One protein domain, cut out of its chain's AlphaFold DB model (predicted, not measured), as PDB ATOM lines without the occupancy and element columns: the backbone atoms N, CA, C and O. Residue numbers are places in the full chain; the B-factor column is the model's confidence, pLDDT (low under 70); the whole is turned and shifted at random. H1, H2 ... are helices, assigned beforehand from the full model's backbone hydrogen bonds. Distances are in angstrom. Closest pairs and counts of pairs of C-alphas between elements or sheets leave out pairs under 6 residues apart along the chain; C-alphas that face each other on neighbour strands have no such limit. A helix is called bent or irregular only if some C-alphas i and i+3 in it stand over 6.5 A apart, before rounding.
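Overview. This is residues 108 to 179 of the 180 residues of an uncharacterized protein of Tritrichomonas foetus (UniProt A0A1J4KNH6). Helices H3 and H5 pack on H1 but stay apart from each other, with short H4 packed on H3; H2 lies off at one end, touching no helix. The 72 printed residues include five named helices, H1 to H5 in order, all helix in class. The whole is compact, radius of gyration of the C-alphas 12.6 A, yet elongated, 37 by 22 by 17 A.

Along the chain. H1, residues 108 to 121, starts at C-alpha (33.349, 25.995, -39.640) and spans 19.8 A. H2 is residues 128 to 135, 10.5 A. H3, residues 139 to 154, spans 22.4 A. H4, residues 158 to 161, is irregular, 7.5 A. H5, residues 165 to 177, spans 18.2 A, ending at C-alpha (28.343, 22.110, -29.424).

Arrangement. H1 touches H3, C-alphas of Arg 114 and Cys 148 closest at 5.5 A, at a shallow tilt of 28 degrees, opposite ways. H1 touches H5, C-alphas of Leu 115 and Phe 172 closest at 6.3 A, opposite ways at a shallow tilt of 33 degrees, only just short of steep. H3 touches H4 with residues 149 to 153 alone, C-alphas of Ala 149 and Ile 160 closest at 6.4 A. Every O i to N i+4 pair is within hydrogen-bond range in H1, H2, H3 and H5; H4 is too short for one, and 0 of its 1 O i to N i+3 pair is.

Size, cuts and confidence. The printed part has no cut and no long link. Residues 136 and 179 are under pLDDT 70.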
ATOM      1  N   GLY A 108      33.566  26.856 -40.796       79.56
ATOM      2  CA  GLY A 108      33.349  25.995 -39.640       79.56
ATOM      3  C   GLY A 108      32.852  24.578 -39.970       79.56
ATOM      4  O   GLY A 108      33.230  23.646 -39.279       79.56
ATOM      5  N   LYS A 109      32.001  24.360 -40.986       82.25
ATOM      6  CA  LYS A 109      31.632  23.003 -41.454       82.25
ATOM      7  C   LYS A 109      32.825  22.281 -42.074       82.25
ATOM      8  O   LYS A 109      32.994  21.095 -41.810       82.25
ATOM      9  N   VAL A 110      33.637  22.985 -42.862       85.06
ATOM     10  CA  VAL A 110      34.860  22.418 -43.453       85.06
ATOM     11  C   VAL A 110      35.837  22.028 -42.346       85.06
ATOM     12  O   VAL A 110      36.284  20.885 -42.309       85.06
ATOM     13  N   LEU A 111      36.073  22.924 -41.384       86.62
ATOM     14  CA  LEU A 111      36.899  22.659 -40.205       86.62
ATOM     15  C   LEU A 111      36.421  21.419 -39.441       86.62
ATOM     16  O   LEU A 111      37.203  20.510 -39.177       86.62
ATOM     17  N   LEU A 112      35.123  21.347 -39.141       87.94
ATOM     18  CA  LEU A 112      34.531  20.242 -38.385       87.94
ATOM     19  C   LEU A 112      34.647  18.911 -39.142       87.94
ATOM     20  O   LEU A 112      34.951  17.877 -38.549       87.94
ATOM     21  N   GLN A 113      34.476  18.935 -40.466       90.19
ATOM     22  CA  GLN A 113      34.687  17.765 -41.315       90.19
ATOM     23  C   GLN A 113      36.152  17.306 -41.302       90.19
ATOM     24  O   GLN A 113      36.401  16.105 -41.190       90.19
ATOM     25  N   ARG A 114      37.115  18.230 -41.396       89.62
ATOM     26  CA  ARG A 114      38.548  17.894 -41.378       89.62
ATOM     27  C   ARG A 114      39.012  17.385 -40.017       89.62
ATOM     28  O   ARG A 114      39.721  16.385 -39.966       89.62
ATOM     29  N   LEU A 115      38.559  17.994 -38.922       88.81
ATOM     30  CA  LEU A 115      38.840  17.518 -37.562       88.81
ATOM     31  C   LEU A 115      38.323  16.089 -37.357       88.81
ATOM     32  O   LEU A 115      39.059  15.226 -36.884       88.81
ATOM     33  N   LYS A 116      37.093  15.809 -37.806       89.75
ATOM     34  CA  LYS A 116      36.532  14.455 -37.771       89.75
ATOM     35  C   LYS A 116      37.377  13.457 -38.567       89.75
ATOM     36  O   LYS A 116      37.638  12.360 -38.086       89.75
ATOM     37  N   GLN A 117      37.829  13.839 -39.763       90.50
ATOM     38  CA  GLN A 117      38.693  12.992 -40.590       90.50
ATOM     39  C   GLN A 117      40.030  12.689 -39.904       90.50
ATOM     40  O   GLN A 117      40.454  11.538 -39.913       90.50
ATOM     41  N   ILE A 118      40.670  13.669 -39.255       89.19
ATOM     42  CA  ILE A 118      41.907  13.431 -38.493       89.19
ATOM     43  C   ILE A 118      41.677  12.431 -37.357       89.19
ATOM     44  O   ILE A 118      42.457  11.490 -37.209       89.19
ATOM     45  N   LEU A 119      40.597  12.599 -36.590       87.19
ATOM     46  CA  LEU A 119      40.260  11.699 -35.483       87.19
ATOM     47  C   LEU A 119      40.015  10.259 -35.966       87.19
ATOM     48  O   LEU A 119      40.427   9.307 -35.308       87.19
ATOM     49  N   GLU A 120      39.405  10.082 -37.140       86.94
ATOM     50  CA  GLU A 120      39.208   8.764 -37.761       86.94
ATOM     51  C   GLU A 120      40.516   8.161 -38.311       86.94
ATOM     52  O   GLU A 120      40.710   6.943 -38.265       86.94
ATOM     53  N   LEU A 121      41.430   8.997 -38.814       87.25
ATOM     54  CA  LEU A 121      42.714   8.577 -39.386       87.25
ATOM     55  C   LEU A 121      43.763   8.202 -38.331       87.25
ATOM     56  O   LEU A 121      44.749   7.542 -38.675       87.25
ATOM     57  N   ILE A 122      43.592   8.598 -37.069       83.44
ATOM     58  CA  ILE A 122      44.509   8.256 -35.975       83.44
ATOM     59  C   ILE A 122      43.839   7.224 -35.056       83.44
ATOM     60  O   ILE A 122      43.230   7.580 -34.049       83.44
ATOM     61  N   PRO A 123      43.944   5.917 -35.373       73.19
ATOM     62  CA  PRO A 123      43.330   4.884 -34.556       73.19
ATOM     63  C   PRO A 123      43.940   4.862 -33.149       73.19
ATOM     64  O   PRO A 123      45.166   4.966 -33.029       73.19
ATOM     65  N   PRO A 124      43.132   4.641 -32.097       73.62
ATOM     66  CA  PRO A 124      43.631   4.535 -30.734       73.62
ATOM     67  C   PRO A 124      44.605   3.359 -30.623       73.62
ATOM     68  O   PRO A 124      44.271   2.217 -30.944       73.62
ATOM     69  N   GLN A 125      45.821   3.647 -30.168       76.00
ATOM     70  CA  GLN A 125      46.884   2.655 -29.991       76.00
ATOM     71  C   GLN A 125      47.027   2.320 -28.511       76.00
ATOM     72  O   GLN A 125      46.975   3.210 -27.665       76.00
ATOM     73  N   LYS A 126      47.241   1.044 -28.172       75.38
ATOM     74  CA  LYS A 126      47.419   0.646 -26.763       75.38
ATOM     75  C   LYS A 126      48.815   0.970 -26.244       75.38
ATOM     76  O   LYS A 126      49.002   1.116 -25.039       75.38
ATOM     77  N   ASN A 127      49.807   1.011 -27.134       78.94
ATOM     78  CA  ASN A 127      51.203   1.262 -26.797       78.94
ATOM     79  C   ASN A 127      51.984   1.861 -27.984       78.94
ATOM     80  O   ASN A 127      51.546   1.819 -29.133       78.94
ATOM     81  N   ALA A 128      53.174   2.394 -27.694       77.19
ATOM     82  CA  ALA A 128      54.026   3.058 -28.681       77.19
ATOM     83  C   ALA A 128      54.524   2.131 -29.808       77.19
ATOM     84  O   ALA A 128      54.738   2.593 -30.926       77.19
ATOM     85  N   ALA A 129      54.697   0.831 -29.545       81.31
ATOM     86  CA  ALA A 129      55.170  -0.116 -30.556       81.31
ATOM     87  C   ALA A 129      54.095  -0.393 -31.622       81.31
ATOM     88  O   ALA A 129      54.404  -0.408 -32.814       81.31
ATOM     89  N   GLU A 130      52.833  -0.541 -31.205       78.25
ATOM     90  CA  GLU A 130      51.681  -0.638 -32.112       78.25
ATOM     91  C   GLU A 130      51.528   0.639 -32.953       78.25
ATOM     92  O   GLU A 130      51.351   0.556 -34.169       78.25
ATOM     93  N   ALA A 131      51.716   1.814 -32.339       73.00
ATOM     94  CA  ALA A 131      51.667   3.096 -33.038       73.00
ATOM     95  C   ALA A 131      52.734   3.214 -34.137       73.00
ATOM     96  O   ALA A 131      52.414   3.535 -35.281       73.00
ATOM     97  N   LEU A 132      53.993   2.892 -33.821       74.94
ATOM     98  CA  LEU A 132      55.093   2.920 -34.791       74.94
ATOM     99  C   LEU A 132      54.854   1.950 -35.954       74.94
ATOM    100  O   LEU A 132      55.089   2.289 -37.114       74.94
ATOM    101  N   GLN A 133      54.334   0.758 -35.658       77.00
ATOM    102  CA  GLN A 133      54.023  -0.233 -36.682       77.00
ATOM    103  C   GLN A 133      52.849   0.193 -37.577       77.00
ATOM    104  O   GLN A 133      52.847  -0.129 -38.767       77.00
ATOM    105  N   ALA A 134      51.874   0.917 -37.023       71.44
ATOM    106  CA  ALA A 134      50.737   1.458 -37.755       71.44
ATOM    107  C   ALA A 134      51.106   2.684 -38.608       71.44
ATOM    108  O   ALA A 134      50.474   2.900 -39.638       71.44
ATOM    109  N   CYS A 135      52.097   3.484 -38.202       70.38
ATOM    110  CA  CYS A 135      52.572   4.630 -38.985       70.38
ATOM    111  C   CYS A 135      53.443   4.207 -40.176       70.38
ATOM    112  O   CYS A 135      53.366   4.814 -41.236       70.38
ATOM    113  N   GLY A 136      54.242   3.145 -40.036       68.12
ATOM    114  CA  GLY A 136      55.214   2.744 -41.061       68.12
ATOM    115  C   GLY A 136      54.662   1.965 -42.262       68.12
ATOM    116  O   GLY A 136      55.455   1.521 -43.087       68.12
ATOM    117  N   LYS A 137      53.348   1.714 -42.350       70.06
ATOM    118  CA  LYS A 137      52.773   0.775 -43.337       70.06
ATOM    119  C   LYS A 137      51.701   1.354 -44.259       70.06
ATOM    120  O   LYS A 137      51.243   0.631 -45.139       70.06
ATOM    121  N   ASP A 138      51.290   2.606 -44.071       79.50
ATOM    122  CA  ASP A 138      50.147   3.168 -44.797       79.50
ATOM    123  C   ASP A 138      50.424   4.594 -45.287       79.50
ATOM    124  O   ASP A 138      50.035   5.588 -44.674       79.50
ATOM    125  N   GLU A 139      51.128   4.672 -46.416       83.75
ATOM    126  CA  GLU A 139      51.452   5.921 -47.112       83.75
ATOM    127  C   GLU A 139      50.192   6.725 -47.466       83.75
ATOM    128  O   GLU A 139      50.159   7.939 -47.294       83.75
ATOM    129  N   LYS A 140      49.106   6.050 -47.868       86.69
ATOM    130  CA  LYS A 140      47.836   6.711 -48.208       86.69
ATOM    131  C   LYS A 140      47.213   7.394 -46.999       86.69
ATOM    132  O   LYS A 140      46.715   8.510 -47.117       86.69
ATOM    133  N   ARG A 141      47.246   6.734 -45.841       86.44
ATOM    134  CA  ARG A 141      46.780   7.323 -44.581       86.44
ATOM    135  C   ARG A 141      47.626   8.529 -44.184       86.44
ATOM    136  O   ARG A 141      47.069   9.511 -43.707       86.44
ATOM    137  N   LEU A 142      48.942   8.469 -44.388       85.88
ATOM    138  CA  LEU A 142      49.846   9.572 -44.064       85.88
ATOM    139  C   LEU A 142      49.609  10.789 -44.969       85.88
ATOM    140  O   LEU A 142      49.540  11.908 -44.462       85.88
ATOM    141  N   ILE A 143      49.386  10.569 -46.269       88.31
ATOM    142  CA  ILE A 143      48.982  11.620 -47.216       88.31
ATOM    143  C   ILE A 143      47.662  12.252 -46.762       88.31
ATOM    144  O   ILE A 143      47.610  13.453 -46.529       88.31
ATOM    145  N   ALA A 144      46.628  11.443 -46.509       88.94
ATOM    146  CA  ALA A 144      45.320  11.948 -46.086       88.94
ATOM    147  C   ALA A 144      45.374  12.740 -44.767       88.94
ATOM    148  O   ALA A 144      44.664  13.732 -44.605       88.94
ATOM    149  N   LEU A 145      46.218  12.316 -43.821       88.69
ATOM    150  CA  LEU A 145      46.431  13.019 -42.557       88.69
ATOM    151  C   LEU A 145      47.116  14.371 -42.788       88.69
ATOM    152  O   LEU A 145      46.688  15.374 -42.220       88.69
ATOM    153  N   THR A 146      48.124  14.402 -43.660       88.69
ATOM    154  CA  THR A 146      48.841  15.627 -44.041       88.69
ATOM    155  C   THR A 146      47.922  16.616 -44.758       88.69
ATOM    156  O   THR A 146      47.921  17.799 -44.419       88.69
ATOM    157  N   ASP A 147      47.079  16.139 -45.676       90.56
ATOM    158  CA  ASP A 147      46.096  16.969 -46.381       90.56
ATOM    159  C   ASP A 147      45.102  17.597 -45.395       90.56
ATOM    160  O   ASP A 147      44.890  18.809 -45.390       90.56
ATOM    161  N   CYS A 148      44.538  16.789 -44.489       89.94
ATOM    162  CA  CYS A 148      43.595  17.293 -43.490       89.94
ATOM    163  C   CYS A 148      44.245  18.314 -42.546       89.94
ATOM    164  O   CYS A 148      43.624  19.321 -42.212       89.94
ATOM    165  N   ALA A 149      45.484  18.071 -42.114       89.31
ATOM    166  CA  ALA A 149      46.201  18.980 -41.226       89.31
ATOM    167  C   ALA A 149      46.579  20.297 -41.928       89.31
ATOM    168  O   ALA A 149      46.489  21.364 -41.322       89.31
ATOM    169  N   THR A 150      46.931  20.244 -43.214       89.81
ATOM    170  CA  THR A 150      47.227  21.430 -44.034       89.81
ATOM    171  C   THR A 150      45.983  22.289 -44.255       89.81
ATOM    172  O   THR A 150      46.043  23.512 -44.112       89.81
ATOM    173  N   ASP A 151      44.831  21.664 -44.504       89.25
ATOM    174  CA  ASP A 151      43.555  22.375 -44.607       89.25
ATOM    175  C   ASP A 151      43.195  23.072 -43.287       89.25
ATOM    176  O   ASP A 151      42.820  24.242 -43.279       89.25
ATOM    177  N   ILE A 152      43.351  22.388 -42.150       88.94
ATOM    178  CA  ILE A 152      43.077  22.963 -40.821       88.94
ATOM    179  C   ILE A 152      44.033  24.118 -40.498       88.94
ATOM    180  O   ILE A 152      43.610  25.142 -39.957       88.94
ATOM    181  N   MET A 153      45.306  23.994 -40.874       89.12
ATOM    182  CA  MET A 153      46.283  25.074 -40.744       89.12
ATOM    183  C   MET A 153      45.879  26.296 -41.574       89.12
ATOM    184  O   MET A 153      45.906  27.414 -41.061       89.12
ATOM    185  N   SER A 154      45.440  26.078 -42.815       87.25
ATOM    186  CA  SER A 154      44.968  27.137 -43.719       87.25
ATOM    187  C   SER A 154      43.707  27.836 -43.197       87.25
ATOM    188  O   SER A 154      43.481  29.009 -43.483       87.25
ATOM    189  N   LEU A 155      42.913  27.145 -42.373       86.75
ATOM    190  CA  LEU A 155      41.754  27.699 -41.666       86.75
ATOM    191  C   LEU A 155      42.120  28.482 -40.388       86.75
ATOM    192  O   LEU A 155      41.223  28.999 -39.725       86.75
ATOM    193  N   GLY A 156      43.409  28.602 -40.047       85.38
ATOM    194  CA  GLY A 156      43.895  29.419 -38.929       85.38
ATOM    195  C   GLY A 156      44.291  28.644 -37.670       85.38
ATOM    196  O   GLY A 156      44.447  29.255 -36.613       85.38
ATOM    197  N   HIS A 157      44.489  27.323 -37.757       84.50
ATOM    198  CA  HIS A 157      44.886  26.475 -36.623       84.50
ATOM    199  C   HIS A 157      46.303  25.904 -36.801       84.50
ATOM    200  O   HIS A 157      46.473  24.730 -37.134       84.50
ATOM    201  N   PRO A 158      47.356  26.712 -36.569       83.44
ATOM    202  CA  PRO A 158      48.741  26.326 -36.846       83.44
ATOM    203  C   PRO A 158      49.283  25.241 -35.906       83.44
ATOM    204  O   PRO A 158      50.277  24.593 -36.227       83.44
ATOM    205  N   THR A 159      48.652  25.026 -34.749       86.69
ATOM    206  CA  THR A 159      49.114  24.072 -33.729       86.69
ATOM    207  C   THR A 159      48.681  22.632 -33.996       86.69
ATOM    208  O   THR A 159      49.129  21.740 -33.278       86.69
ATOM    209  N   ILE A 160      47.891  22.376 -35.048       86.12
ATOM    210  CA  ILE A 160      47.268  21.069 -35.308       86.12
ATOM    211  C   ILE A 160      48.271  19.907 -35.412       86.12
ATOM    212  O   ILE A 160      47.968  18.794 -34.997       86.12
ATOM    213  N   TYR A 161      49.495  20.161 -35.889       84.56
ATOM    214  CA  TYR A 161      50.569  19.154 -35.962       84.56
ATOM    215  C   TYR A 161      51.213  18.824 -34.607       84.56
ATOM    216  O   TYR A 161      51.909  17.818 -34.475       84.56
ATOM    217  N   THR A 162      51.027  19.692 -33.615       86.62
ATOM    218  CA  THR A 162      51.613  19.573 -32.272       86.62
ATOM    219  C   THR A 162      50.587  19.231 -31.197       86.62
ATOM    220  O   THR A 162      50.968  18.881 -30.080       86.62
ATOM    221  N   ASP A 163      49.298  19.340 -31.516       86.56
ATOM    222  CA  ASP A 163      48.222  19.041 -30.585       86.56
ATOM    223  C   ASP A 163      48.047  17.533 -30.395       86.56
ATOM    224  O   ASP A 163      48.258  16.721 -31.298       86.56
ATOM    225  N   THR A 164      47.684  17.146 -29.172       87.31
ATOM    226  CA  THR A 164      47.375  15.750 -28.867       87.31
ATOM    227  C   THR A 164      45.982  15.401 -29.380       87.31
ATOM    228  O   THR A 164      45.142  16.281 -29.575       87.31
ATOM    229  N   ILE A 165      45.706  14.109 -29.560       85.62
ATOM    230  CA  ILE A 165      44.392  13.633 -30.015       85.62
ATOM    231  C   ILE A 165      43.286  14.117 -29.068       85.62
ATOM    232  O   ILE A 165      42.221  14.509 -29.526       85.62
ATOM    233  N   GLU A 166      43.549  14.142 -27.759       88.06
ATOM    234  CA  GLU A 166      42.588  14.606 -26.756       88.06
ATOM    235  C   GLU A 166      42.245  16.084 -26.945       88.06
ATOM    236  O   GLU A 166      41.072  16.436 -26.935       88.06
ATOM    237  N   LYS A 167      43.242  16.939 -27.200       87.12
ATOM    238  CA  LYS A 167      43.004  18.359 -27.487       87.12
ATOM    239  C   LYS A 167      42.225  18.564 -28.779       87.12
ATOM    240  O   LYS A 167      41.355  19.422 -28.842       87.12
ATOM    241  N   ILE A 168      42.535  17.779 -29.812       86.19
ATOM    242  CA  ILE A 168      41.816  17.823 -31.090       86.19
ATOM    243  C   ILE A 168      40.356  17.388 -30.888       86.19
ATOM    244  O   ILE A 168      39.458  17.985 -31.475       86.19
ATOM    245  N   GLN A 169      40.115  16.390 -30.033       87.38
ATOM    246  CA  GLN A 169      38.774  15.933 -29.668       87.38
ATOM    247  C   GLN A 169      38.005  16.990 -28.865       87.38
ATOM    248  O   GLN A 169      36.868  17.289 -29.212       87.38
ATOM    249  N   GLU A 170      38.622  17.590 -27.843       88.06
ATOM    250  CA  GLU A 170      38.031  18.698 -27.078       88.06
ATOM    251  C   GLU A 170      37.655  19.854 -28.010       88.06
ATOM    252  O   GLU A 170      36.530  20.349 -27.971       88.06
ATOM    253  N   TYR A 171      38.560  20.219 -28.918       86.19
ATOM    254  CA  TYR A 171      38.324  21.278 -29.889       86.19
ATOM    255  C   TYR A 171      37.187  20.946 -30.867       86.19
ATOM    256  O   TYR A 171      36.349  21.793 -31.179       86.19
ATOM    257  N   PHE A 172      37.117  19.697 -31.327       88.19
ATOM    258  CA  PHE A 172      36.017  19.210 -32.155       88.19
ATOM    259  C   PHE A 172      34.667  19.313 -31.427       88.19
ATOM    260  O   PHE A 172      33.709  19.849 -31.991       88.19
ATOM    261  N   ASP A 173      34.607  18.862 -30.173       87.69
ATOM    262  CA  ASP A 173      33.395  18.893 -29.354       87.69
ATOM    263  C   ASP A 173      32.958  20.342 -29.058       87.69
ATOM    264  O   ASP A 173      31.767  20.653 -29.109       87.69
ATOM    265  N   GLU A 174      33.898  21.258 -28.805       87.94
ATOM    266  CA  GLU A 174      33.618  22.688 -28.610       87.94
ATOM    267  C   GLU A 174      32.948  23.319 -29.837       87.94
ATOM    268  O   GLU A 174      31.910  23.975 -29.704       87.94
ATOM    269  N   ILE A 175      33.492  23.102 -31.041       83.38
ATOM    270  CA  ILE A 175      32.909  23.657 -32.275       83.38
ATOM    271  C   ILE A 175      31.561  22.996 -32.579       83.38
ATOM    272  O   ILE A 175      30.638  23.671 -33.041       83.38
ATOM    273  N   GLN A 176      31.434  21.687 -32.342       85.94
ATOM    274  CA  GLN A 176      30.193  20.957 -32.583       85.94
ATOM    275  C   GLN A 176      29.063  21.463 -31.685       85.94
ATOM    276  O   GLN A 176      27.982  21.763 -32.189       85.94
ATOM    277  N   ASN A 177      29.329  21.627 -30.389       82.88
ATOM    278  CA  ASN A 177      28.343  22.110 -29.424       82.88
ATOM    279  C   ASN A 177      28.026  23.603 -29.598       82.88
ATOM    280  O   ASN A 177      26.919  24.031 -29.292       82.88
ATOM    281  N   ALA A 178      28.961  24.409 -30.113       76.12
ATOM    282  CA  ALA A 178      28.720  25.825 -30.403       76.12
ATOM    283  C   ALA A 178      27.797  26.066 -31.617       76.12
ATOM    284  O   ALA A 178      27.381  27.202 -31.850       76.12
ATOM    285  N   LYS A 179      27.509  25.024 -32.413       62.25
ATOM    286  CA  LYS A 179      26.629  25.084 -33.591       62.25
ATOM    287  C   LYS A 179      25.216  24.518 -33.355       62.25
ATOM    288  O   LYS A 179      24.403  24.621 -34.277       62.25
TER     289      LYS A 179